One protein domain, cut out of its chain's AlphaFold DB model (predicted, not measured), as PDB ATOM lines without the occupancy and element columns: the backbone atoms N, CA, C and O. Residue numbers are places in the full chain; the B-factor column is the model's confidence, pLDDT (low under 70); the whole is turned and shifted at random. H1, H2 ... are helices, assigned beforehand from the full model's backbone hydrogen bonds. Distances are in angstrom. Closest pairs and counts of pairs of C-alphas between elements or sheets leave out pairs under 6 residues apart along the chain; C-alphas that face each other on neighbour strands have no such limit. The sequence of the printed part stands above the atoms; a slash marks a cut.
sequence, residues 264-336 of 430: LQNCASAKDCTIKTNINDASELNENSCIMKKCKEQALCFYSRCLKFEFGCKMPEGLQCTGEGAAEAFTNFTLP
ATOM      1  N   LEU A 264      29.771 -10.407 -10.049       93.94
ATOM      2  CA  LEU A 264      29.131  -9.559 -11.058       93.94
ATOM      3  C   LEU A 264      28.801 -10.350 -12.333       93.94
ATOM      4  O   LEU A 264      27.658 -10.313 -12.788       93.94
ATOM      5  N   GLN A 265      29.762 -11.109 -12.868       94.75
ATOM      6  CA  GLN A 265      29.570 -11.954 -14.054       94.75
ATOM      7  C   GLN A 265      28.459 -12.993 -13.845       94.75
ATOM      8  O   GLN A 265      27.572 -13.137 -14.686       94.75
ATOM      9  N   ASN A 266      28.458 -13.670 -12.695       94.81
ATOM     10  CA  ASN A 266      27.438 -14.656 -12.343       94.81
ATOM     11  C   ASN A 266      26.053 -14.019 -12.198       94.81
ATOM     12  O   ASN A 266      25.071 -14.575 -12.689       94.81
ATOM     13  N   CYS A 267      25.959 -12.848 -11.560       95.88
ATOM     14  CA  CYS A 267      24.691 -12.135 -11.452       95.88
ATOM     15  C   CYS A 267      24.162 -11.743 -12.831       95.88
ATOM     16  O   CYS A 267      23.003 -12.018 -13.143       95.88
ATOM     17  N   ALA A 268      25.005 -11.147 -13.675       93.81
ATOM     18  CA  ALA A 268      24.593 -10.754 -15.012       93.81
ATOM     19  C   ALA A 268      24.141 -11.958 -15.837       93.81
ATOM     20  O   ALA A 268      23.107 -11.877 -16.496       93.81
ATOM     21  N   SER A 269      24.846 -13.088 -15.718       94.12
ATOM     22  CA  SER A 269      24.441 -14.345 -16.341       94.12
ATOM     23  C   SER A 269      23.091 -14.851 -15.856       94.12
ATOM     24  O   SER A 269      22.239 -15.195 -16.666       94.12
ATOM     25  N   ALA A 270      22.847 -14.840 -14.548       95.81
ATOM     26  CA  ALA A 270      21.582 -15.295 -13.976       95.81
ATOM     27  C   ALA A 270      20.395 -14.359 -14.276       95.81
ATOM     28  O   ALA A 270      19.242 -14.717 -14.024       95.81
ATOM     29  N   LYS A 271      20.661 -13.133 -14.736       96.12
ATOM     30  CA  LYS A 271      19.665 -12.073 -14.941       96.12
ATOM     31  C   LYS A 271      19.522 -11.640 -16.400       96.12
ATOM     32  O   LYS A 271      18.794 -10.671 -16.657       96.12
ATOM     33  N   ASP A 272      20.185 -12.354 -17.306       94.69
ATOM     34  CA  ASP A 272      20.284 -12.073 -18.737       94.69
ATOM     35  C   ASP A 272      20.728 -10.632 -19.030       94.69
ATOM     36  O   ASP A 272      20.228  -9.974 -19.945       94.69
ATOM     37  N   CYS A 273      21.640 -10.106 -18.212       93.25
ATOM     38  CA  CYS A 273      22.190  -8.774 -18.403       93.25
ATOM     39  C   CYS A 273      23.423  -8.829 -19.295       93.25
ATOM     40  O   CYS A 273      24.362  -9.587 -19.056       93.25
ATOM     41  N   THR A 274      23.443  -7.983 -20.315       89.88
ATOM     42  CA  THR A 274      24.621  -7.829 -21.168       89.88
ATOM     43  C   THR A 274      25.668  -7.009 -20.411       89.88
ATOM     44  O   THR A 274      25.358  -5.903 -19.975       89.88
ATOM     45  N   ILE A 275      26.868  -7.569 -20.221       85.62
ATOM     46  CA  ILE A 275      28.021  -6.860 -19.640       85.62
ATOM     47  C   ILE A 275      28.896  -6.353 -20.778       85.62
ATOM     48  O   ILE A 275      29.157  -7.085 -21.736       85.62
ATOM     49  N   LYS A 276      29.390  -5.131 -20.628       84.75
ATOM     50  CA  LYS A 276      30.372  -4.532 -21.507       84.75
ATOM     51  C   LYS A 276      31.714  -5.225 -21.436       84.75
ATOM     52  O   LYS A 276      32.269  -5.463 -20.364       84.75
ATOM     53  N   THR A 277      32.310  -5.427 -22.600       78.69
ATOM     54  CA  THR A 277      33.673  -5.962 -22.695       78.69
ATOM     55  C   THR A 277      34.695  -4.935 -22.182       78.69
ATOM     56  O   THR A 277      35.734  -5.300 -21.632       78.69
ATOM     57  N   ASN A 278      34.385  -3.636 -22.292       81.94
ATOM     58  CA  ASN A 278      35.195  -2.560 -21.722       81.94
ATOM     59  C   ASN A 278      34.750  -2.213 -20.294       81.94
ATOM     60  O   ASN A 278      33.842  -1.408 -20.091       81.94
ATOM     61  N   ILE A 279      35.468  -2.760 -19.317       79.75
ATOM     62  CA  ILE A 279      35.242  -2.526 -17.884       79.75
ATOM     63  C   ILE A 279      35.476  -1.077 -17.429       79.75
ATOM     64  O   ILE A 279      35.076  -0.737 -16.325       79.75
ATOM     65  N   ASN A 280      36.112  -0.225 -18.243       73.25
ATOM     66  CA  ASN A 280      36.389   1.176 -17.890       73.25
ATOM     67  C   ASN A 280      35.274   2.146 -18.323       73.25
ATOM     68  O   ASN A 280      35.458   3.365 -18.268       73.25
ATOM     69  N   ASP A 281      34.168   1.643 -18.875       74.06
ATOM     70  CA  ASP A 281      33.060   2.483 -19.316       74.06
ATOM     71  C   ASP A 281      31.982   2.589 -18.232       74.06
ATOM     72  O   ASP A 281      31.284   1.632 -17.899       74.06
ATOM     73  N   ALA A 282      31.793   3.803 -17.721       67.81
ATOM     74  CA  ALA A 282      30.821   4.090 -16.678       67.81
ATOM     75  C   ALA A 282      29.361   4.136 -17.148       67.81
ATOM     76  O   ALA A 282      28.490   4.431 -16.327       67.81
ATOM     77  N   SER A 283      29.045   3.885 -18.423       73.19
ATOM     78  CA  SER A 283      27.640   3.830 -18.850       73.19
ATOM     79  C   SER A 283      26.863   2.708 -18.150       73.19
ATOM     80  O   SER A 283      25.659   2.844 -17.944       73.19
ATOM     81  N   GLU A 284      27.536   1.631 -17.723       81.62
ATOM     82  CA  GLU A 284      26.893   0.571 -16.941       81.62
ATOM     83  C   GLU A 284      26.376   1.072 -15.596       81.62
ATOM     84  O   GLU A 284      25.387   0.535 -15.109       81.62
ATOM     85  N   LEU A 285      26.970   2.132 -15.034       84.19
ATOM     86  CA  LEU A 285      26.534   2.738 -13.775       84.19
ATOM     87  C   LEU A 285      25.236   3.540 -13.892       84.19
ATOM     88  O   LEU A 285      24.752   4.057 -12.883       84.19
ATOM     89  N   ASN A 286      24.664   3.663 -15.090       89.50
ATOM     90  CA  ASN A 286      23.336   4.230 -15.240       89.50
ATOM     91  C   ASN A 286      22.323   3.384 -14.455       89.50
ATOM     92  O   ASN A 286      22.226   2.180 -14.670       89.50
ATOM     93  N   GLU A 287      21.535   4.012 -13.582       90.81
ATOM     94  CA  GLU A 287      20.536   3.330 -12.746       90.81
ATOM     95  C   GLU A 287      19.484   2.542 -13.540       90.81
ATOM     96  O   GLU A 287      18.867   1.616 -13.013       90.81
ATOM     97  N   ASN A 288      19.295   2.886 -14.816       90.81
ATOM     98  CA  ASN A 288      18.375   2.215 -15.714       90.81
ATOM     99  C   ASN A 288      18.979   1.042 -16.489       90.81
ATOM    100  O   ASN A 288      18.200   0.335 -17.139       90.81
ATOM    101  N   SER A 289      20.291   0.808 -16.412       92.69
ATOM    102  CA  SER A 289      20.945  -0.346 -17.036       92.69
ATOM    103  C   SER A 289      20.471  -1.660 -16.406       92.69
ATOM    104  O   SER A 289      20.079  -1.700 -15.235       92.69
ATOM    105  N   CYS A 290      20.524  -2.768 -17.154       93.88
ATOM    106  CA  CYS A 290      20.197  -4.090 -16.605       93.88
ATOM    107  C   CYS A 290      21.031  -4.407 -15.360       93.88
ATOM    108  O   CYS A 290      20.495  -4.850 -14.341       93.88
ATOM    109  N   ILE A 291      22.337  -4.139 -15.446       93.81
ATOM    110  CA  ILE A 291      23.305  -4.401 -14.384       93.81
ATOM    111  C   ILE A 291      22.934  -3.625 -13.124       93.81
ATOM    112  O   ILE A 291      22.837  -4.219 -12.058       93.81
ATOM    113  N   MET A 292      22.616  -2.336 -13.224       92.62
ATOM    114  CA  MET A 292      22.249  -1.550 -12.045       92.62
ATOM    115  C   MET A 292      20.840  -1.839 -11.535       92.62
ATOM    116  O   MET A 292      20.591  -1.677 -10.345       92.62
ATOM    117  N   LYS A 293      19.921  -2.313 -12.380       94.38
ATOM    118  CA  LYS A 293      18.582  -2.737 -11.940       94.38
ATOM    119  C   LYS A 293      18.587  -4.087 -11.232       94.38
ATOM    120  O   LYS A 293      17.826  -4.276 -10.287       94.38
ATOM    121  N   LYS A 294      19.394  -5.042 -11.705       95.62
ATOM    122  CA  LYS A 294      19.316  -6.451 -11.278       95.62
ATOM    123  C   LYS A 294      20.545  -6.959 -10.521       95.62
ATOM    124  O   LYS A 294      20.423  -7.947  -9.806       95.62
ATOM    125  N   CYS A 295      21.688  -6.296 -10.672       95.12
ATOM    126  CA  CYS A 295      23.000  -6.671 -10.131       95.12
ATOM    127  C   CYS A 295      23.712  -5.485  -9.458       95.12
ATOM    128  O   CYS A 295      24.943  -5.431  -9.422       95.12
ATOM    129  N   LYS A 296      22.933  -4.515  -8.948       92.88
ATOM    130  CA  LYS A 296      23.429  -3.250  -8.384       92.88
ATOM    131  C   LYS A 296      24.549  -3.468  -7.379       92.88
ATOM    132  O   LYS A 296      25.583  -2.820  -7.455       92.88
ATOM    133  N   GLU A 297      24.323  -4.362  -6.426       91.50
ATOM    134  CA  GLU A 297      25.246  -4.595  -5.324       91.50
ATOM    135  C   GLU A 297      26.588  -5.132  -5.825       91.50
ATOM    136  O   GLU A 297      27.626  -4.541  -5.540       91.50
ATOM    137  N   GLN A 298      26.568  -6.185  -6.649       92.56
ATOM    138  CA  GLN A 298      27.775  -6.792  -7.210       92.56
ATOM    139  C   GLN A 298      28.542  -5.790  -8.077       92.56
ATOM    140  O   GLN A 298      29.762  -5.687  -7.960       92.56
ATOM    141  N   ALA A 299      27.827  -5.014  -8.896       91.75
ATOM    142  CA  ALA A 299      28.418  -3.974  -9.726       91.75
ATOM    143  C   ALA A 299      29.091  -2.899  -8.866       91.75
ATOM    144  O   ALA A 299      30.273  -2.618  -9.043       91.75
ATOM    145  N   LEU A 300      28.378  -2.333  -7.889       88.75
ATOM    146  CA  LEU A 300      28.909  -1.287  -7.016       88.75
ATOM    147  C   LEU A 300      30.112  -1.758  -6.204       88.75
ATOM    148  O   LEU A 300      31.096  -1.025  -6.104       88.75
ATOM    149  N   CYS A 301      30.067  -2.968  -5.650       88.56
ATOM    150  CA  CYS A 301      31.196  -3.553  -4.937       88.56
ATOM    151  C   CYS A 301      32.405  -3.748  -5.859       88.56
ATOM    152  O   CYS A 301      33.500  -3.310  -5.509       88.56
ATOM    153  N   PHE A 302      32.217  -4.313  -7.056       90.44
ATOM    154  CA  PHE A 302      33.300  -4.470  -8.026       90.44
ATOM    155  C   PHE A 302      33.887  -3.120  -8.461       90.44
ATOM    156  O   PHE A 302      35.088  -2.906  -8.322       90.44
ATOM    157  N   TYR A 303      33.061  -2.187  -8.934       86.69
ATOM    158  CA  TYR A 303      33.523  -0.896  -9.444       86.69
ATOM    159  C   TYR A 303      34.257  -0.091  -8.366       86.69
ATOM    160  O   TYR A 303      35.367   0.385  -8.599       86.69
ATOM    161  N   SER A 304      33.685  -0.016  -7.161       81.50
ATOM    162  CA  SER A 304      34.276   0.727  -6.044       81.50
ATOM    163  C   SER A 304      35.600   0.142  -5.560       81.50
ATOM    164  O   SER A 304      36.532   0.895  -5.275       81.50
ATOM    165  N   ARG A 305      35.702  -1.190  -5.474       84.00
ATOM    166  CA  ARG A 305      36.884  -1.852  -4.921       84.00
ATOM    167  C   ARG A 305      37.939  -2.145  -5.971       84.00
ATOM    168  O   ARG A 305      39.107  -2.165  -5.614       84.00
ATOM    169  N   CYS A 306      37.592  -2.381  -7.229       87.62
ATOM    170  CA  CYS A 306      38.531  -2.964  -8.189       87.62
ATOM    171  C   CYS A 306      39.049  -1.993  -9.232       87.62
ATOM    172  O   CYS A 306      40.189  -2.156  -9.665       87.62
ATOM    173  N   LEU A 307      38.291  -0.956  -9.589       86.31
ATOM    174  CA  LEU A 307      38.728   0.032 -10.576       86.31
ATOM    175  C   LEU A 307      39.402   1.223  -9.889       86.31
ATOM    176  O   LEU A 307      38.838   2.313  -9.761       86.31
ATOM    177  N   LYS A 308      40.645   1.003  -9.444       76.69
ATOM    178  CA  LYS A 308      41.427   1.961  -8.646       76.69
ATOM    179  C   LYS A 308      41.539   3.331  -9.309       76.69
ATOM    180  O   LYS A 308      41.407   4.347  -8.635       76.69
ATOM    181  N   PHE A 309      41.799   3.380 -10.613       72.38
ATOM    182  CA  PHE A 309      41.929   4.665 -11.309       72.38
ATOM    183  C   PHE A 309      40.594   5.353 -11.555       72.38
ATOM    184  O   PHE A 309      40.544   6.579 -11.596       72.38
ATOM    185  N   GLU A 310      39.518   4.587 -11.705       70.75
ATOM    186  CA  GLU A 310      38.229   5.158 -12.058       70.75
ATOM    187  C   GLU A 310      37.465   5.684 -10.832       70.75
ATOM    188  O   GLU A 310      36.765   6.693 -10.936       70.75
ATOM    189  N   PHE A 311      37.664   5.066  -9.657       70.25
ATOM    190  CA  PHE A 311      36.974   5.415  -8.403       70.25
ATOM    191  C   PHE A 311      37.900   5.628  -7.193       70.25
ATOM    192  O   PHE A 311      37.421   5.701  -6.061       70.25
ATOM    193  N   GLY A 312      39.212   5.804  -7.393       64.06
ATOM    194  CA  GLY A 312      40.202   5.979  -6.310       64.06
ATOM    195  C   GLY A 312      39.984   7.190  -5.390       64.06
ATOM    196  O   GLY A 312      40.671   7.344  -4.381       64.06
ATOM    197  N   CYS A 313      39.013   8.038  -5.726       64.69
ATOM    198  CA  CYS A 313      38.645   9.254  -5.014       64.69
ATOM    199  C   CYS A 313      37.413   9.130  -4.116       64.69
ATOM    200  O   CYS A 313      36.991  10.153  -3.578       64.69
ATOM    201  N   LYS A 314      36.881   7.908  -3.943       66.00
ATOM    202  CA  LYS A 314      35.579   7.555  -3.341       66.00
ATOM    203  C   LYS A 314      34.461   7.471  -4.386       66.00
ATOM    204  O   LYS A 314      34.386   8.268  -5.320       66.00
ATOM    205  N   MET A 315      33.567   6.505  -4.188       68.44
ATOM    206  CA  MET A 315      32.307   6.425  -4.926       68.44
ATOM    207  C   MET A 315      31.393   7.612  -4.588       68.44
ATOM    208  O   MET A 315      31.387   8.060  -3.435       68.44
ATOM    209  N   PRO A 316      30.574   8.087  -5.545       67.25
ATOM    210  CA  PRO A 316      29.513   9.047  -5.264       67.25
ATOM    211  C   PRO A 316      28.605   8.592  -4.112       67.25
ATOM    212  O   PRO A 316      28.316   7.402  -3.952       67.25
ATOM    213  N   GLU A 317      28.125   9.549  -3.315       66.06
ATOM    214  CA  GLU A 317      27.117   9.285  -2.284       66.06
ATOM    215  C   GLU A 317      25.865   8.662  -2.932       66.06
ATOM    216  O   GLU A 317      25.350   9.180  -3.919       66.06
ATOM    217  N   GLY A 318      25.422   7.506  -2.420       67.06
ATOM    218  CA  GLY A 318      24.342   6.695  -3.008       67.06
ATOM    219  C   GLY A 318      24.800   5.481  -3.832       67.06
ATOM    220  O   GLY A 318      23.989   4.599  -4.121       67.06
ATOM    221  N   LEU A 319      26.095   5.381  -4.153       70.44
ATOM    222  CA  LEU A 319      26.703   4.235  -4.838       70.44
ATOM    223  C   LEU A 319      27.653   3.473  -3.896       70.44
ATOM    224  O   LEU A 319      28.838   3.309  -4.176       70.44
ATOM    225  N   GLN A 320      27.142   3.045  -2.740       73.38
ATOM    226  CA  GLN A 320      27.925   2.300  -1.750       73.38
ATOM    227  C   GLN A 320      27.713   0.791  -1.896       73.38
ATOM    228  O   GLN A 320      26.594   0.325  -2.096       73.38
ATOM    229  N   CYS A 321      28.802   0.038  -1.764       79.38
ATOM    230  CA  CYS A 321      28.754  -1.399  -1.529       79.38
ATOM    231  C   CYS A 321      28.320  -1.636  -0.078       79.38
ATOM    232  O   CYS A 321      28.982  -1.137   0.832       79.38
ATOM    233  N   THR A 322      27.219  -2.356   0.144       78.94
ATOM    234  CA  THR A 322      26.667  -2.634   1.487       78.94
ATOM    235  C   THR A 322      26.740  -4.111   1.895       78.94
ATOM    236  O   THR A 322      26.427  -4.423   3.039       78.94
ATOM    237  N   GLY A 323      27.153  -5.005   0.989       70.81
ATOM    238  CA  GLY A 323      27.161  -6.461   1.189       70.81
ATOM    239  C   GLY A 323      28.454  -7.058   1.740       70.81
ATOM    240  O   GLY A 323      29.360  -6.352   2.186       70.81
ATOM    241  N   GLU A 324      28.563  -8.388   1.667       62.72
ATOM    242  CA  GLU A 324      29.811  -9.118   1.927       62.72
ATOM    243  C   GLU A 324      30.907  -8.616   0.969       62.72
ATOM    244  O   GLU A 324      30.844  -8.805  -0.242       62.72
ATOM    245  N   GLY A 325      31.887  -7.896   1.520       59.81
ATOM    246  CA  GLY A 325      32.904  -7.158   0.763       59.81
ATOM    247  C   GLY A 325      32.893  -5.648   1.020       59.81
ATOM    248  O   GLY A 325      33.912  -5.000   0.808       59.81
ATOM    249  N   ALA A 326      31.815  -5.081   1.571       61.91
ATOM    250  CA  ALA A 326      31.715  -3.659   1.915       61.91
ATOM    251  C   ALA A 326      32.772  -3.218   2.938       61.91
ATOM    252  O   ALA A 326      33.423  -2.191   2.757       61.91
ATOM    253  N   ALA A 327      32.998  -4.021   3.983       59.28
ATOM    254  CA  ALA A 327      34.006  -3.731   5.006       59.28
ATOM    255  C   ALA A 327      35.443  -3.712   4.442       59.28
ATOM    256  O   ALA A 327      36.299  -2.987   4.944       59.28
ATOM    257  N   GLU A 328      35.698  -4.472   3.373       57.78
ATOM    258  CA  GLU A 328      36.992  -4.534   2.680       57.78
ATOM    259  C   GLU A 328      37.083  -3.565   1.489       57.78
ATOM    260  O   GLU A 328      38.181  -3.276   1.009       57.78
ATOM    261  N   ALA A 329      35.947  -3.058   0.995       54.28
ATOM    262  CA  ALA A 329      35.876  -2.211  -0.192       54.28
ATOM    263  C   ALA A 329      36.472  -0.810   0.041       54.28
ATOM    264  O   ALA A 329      37.034  -0.213  -0.874       54.28
ATOM    265  N   PHE A 330      36.383  -0.292   1.270       53.12
ATOM    266  CA  PHE A 330      36.714   1.106   1.582       53.12
ATOM    267  C   PHE A 330      38.041   1.309   2.325       53.12
ATOM    268  O   PHE A 330      38.477   2.448   2.495       53.12
ATOM    269  N   THR A 331      38.703   0.240   2.772       49.06
ATOM    270  CA  THR A 331      39.818   0.348   3.728       49.06
ATOM    271  C   THR A 331      41.192   0.568   3.098       49.06
ATOM    272  O   THR A 331      42.083   1.035   3.801       49.06
ATOM    273  N   ASN A 332      41.380   0.314   1.796       48.03
ATOM    274  CA  ASN A 332      42.739   0.218   1.245       48.03
ATOM    275  C   ASN A 332      43.214   1.374   0.353       48.03
ATOM    276  O   ASN A 332      44.423   1.513   0.199       48.03
ATOM    277  N   PHE A 333      42.351   2.219  -0.225       51.19
ATOM    278  CA  PHE A 333      42.841   3.327  -1.067       51.19
ATOM    279  C   PHE A 333      41.797   4.437  -1.273       51.19
ATOM    280  O   PHE A 333      41.346   4.679  -2.388       51.19
ATOM    281  N   THR A 334      41.387   5.119  -0.200       53.69
ATOM    282  CA  THR A 334      40.639   6.377  -0.355       53.69
ATOM    283  C   THR A 334      41.639   7.522  -0.342       53.69
ATOM    284  O   THR A 334      42.144   7.893   0.718       53.69
ATOM    285  N   LEU A 335      41.941   8.087  -1.510       56.41
ATOM    286  CA  LEU A 335      42.598   9.390  -1.547       56.41
ATOM    287  C   LEU A 335      41.626  10.411  -0.931       56.41
ATOM    288  O   LEU A 335      40.460  10.452  -1.335       56.41
ATOM    289  N   PRO A 336      42.050  11.212   0.062       61.06
ATOM    290  CA  PRO A 336      41.163  12.182   0.679       61.06
ATOM    291  C   PRO A 336      40.667  13.171  -0.377       61.06
ATOM    292  O   PRO A 336      41.441  13.666  -1.201       61.06
TER     293      PRO A 336
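AT A GLANCE: This is residues 264 to 336 of the 430 residues of an uncharacterized protein of Dictyostelium purpureum (UniProt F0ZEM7). One longer helix, H4, runs through the middle of an elongated, loop-rich body, with short helices at both of its ends: H1, H3 and H2 are grouped toward its first end, H5 and H6 toward its last. H1 runs back the opposite way to H4, and a long unnamed stretch, residues 312 to 325, joins H5 to H6. The printed part has 73 residues with six named helices, H1 to H6 in order, and no named strand. The class is all helix, though under half of the residues, 35 of 73, are in named elements. The whole is compact, with a radius of gyration of the C-alphas of 11.9 A, and spans 37 by 24 by 19 A.

HOW THE PARTS SIT: H1, residues 264 to 270, and H4, residues 296 to 306, touch at a shallow tilt of 25 degrees, opposite ways; their closest C-alphas are those of Leu 264 and Gln 298, 4.9 A apart. H1 and H3, residues 290 to 294, only just touch, with 3 pairs of C-alphas within 8 A, the closest being those of Ala 268 and Ile 291 at 6.5 A. H2, residues 282 to 285, and H3 touch only at the corner by their link, where the closest C-alphas, of Leu 285 and Met 292, are 6.3 A apart. H2 and H4 are near each other. H3 is close to H4 but not clearly touching, the closest C-alphas being those of Ile 291 and Ala 299 at 6.9 A. H5, residues 308 to 311, is also close to H4 but not clearly touching, with the C-alphas of Ser 304 and Phe 311 the closest at 5.9 A. H6, residues 326 to 329, and H4 touch, the closest C-alphas being those of Arg 305 and Ala 329 at 4.8 A. H5 and H6 are apart. In H1, H3 and H4 every O i to N i+4 pair is within hydrogen-bond range; H2, H5 and H6 are too short for such a pair, and the one O i to N i+3 pair is within range in H2 and H6 but not in H5.

IN THESE COORDINATES: H1 begins at C-alpha 264 (29.131, -9.559, -11.058) and measures 9.9 A from first to last C-alpha. H2 has 4 residues and H3 has 5. H4, 11 residues, runs 15.1 A from C-alpha 296 (23.429, -3.250, -8.384) to C-alpha 306 (38.531, -2.964, -8.189). H5 and H6 have 4 residues each, and H6 ends at C-alpha 329 (35.876, -2.211, -0.192).

THE WHOLE: The C-alphas of Asp 272 and Pro 336, the two farthest apart, are 37.4 A from each other. The printed part has no cut. The links H1 to H2, 11 residues, and H5 to H6, 14 residues, are long. The mean pLDDT of the printed part is 78.7, and it is under 70 at residue 282, residues 312 to 318 and residues 324 to 336.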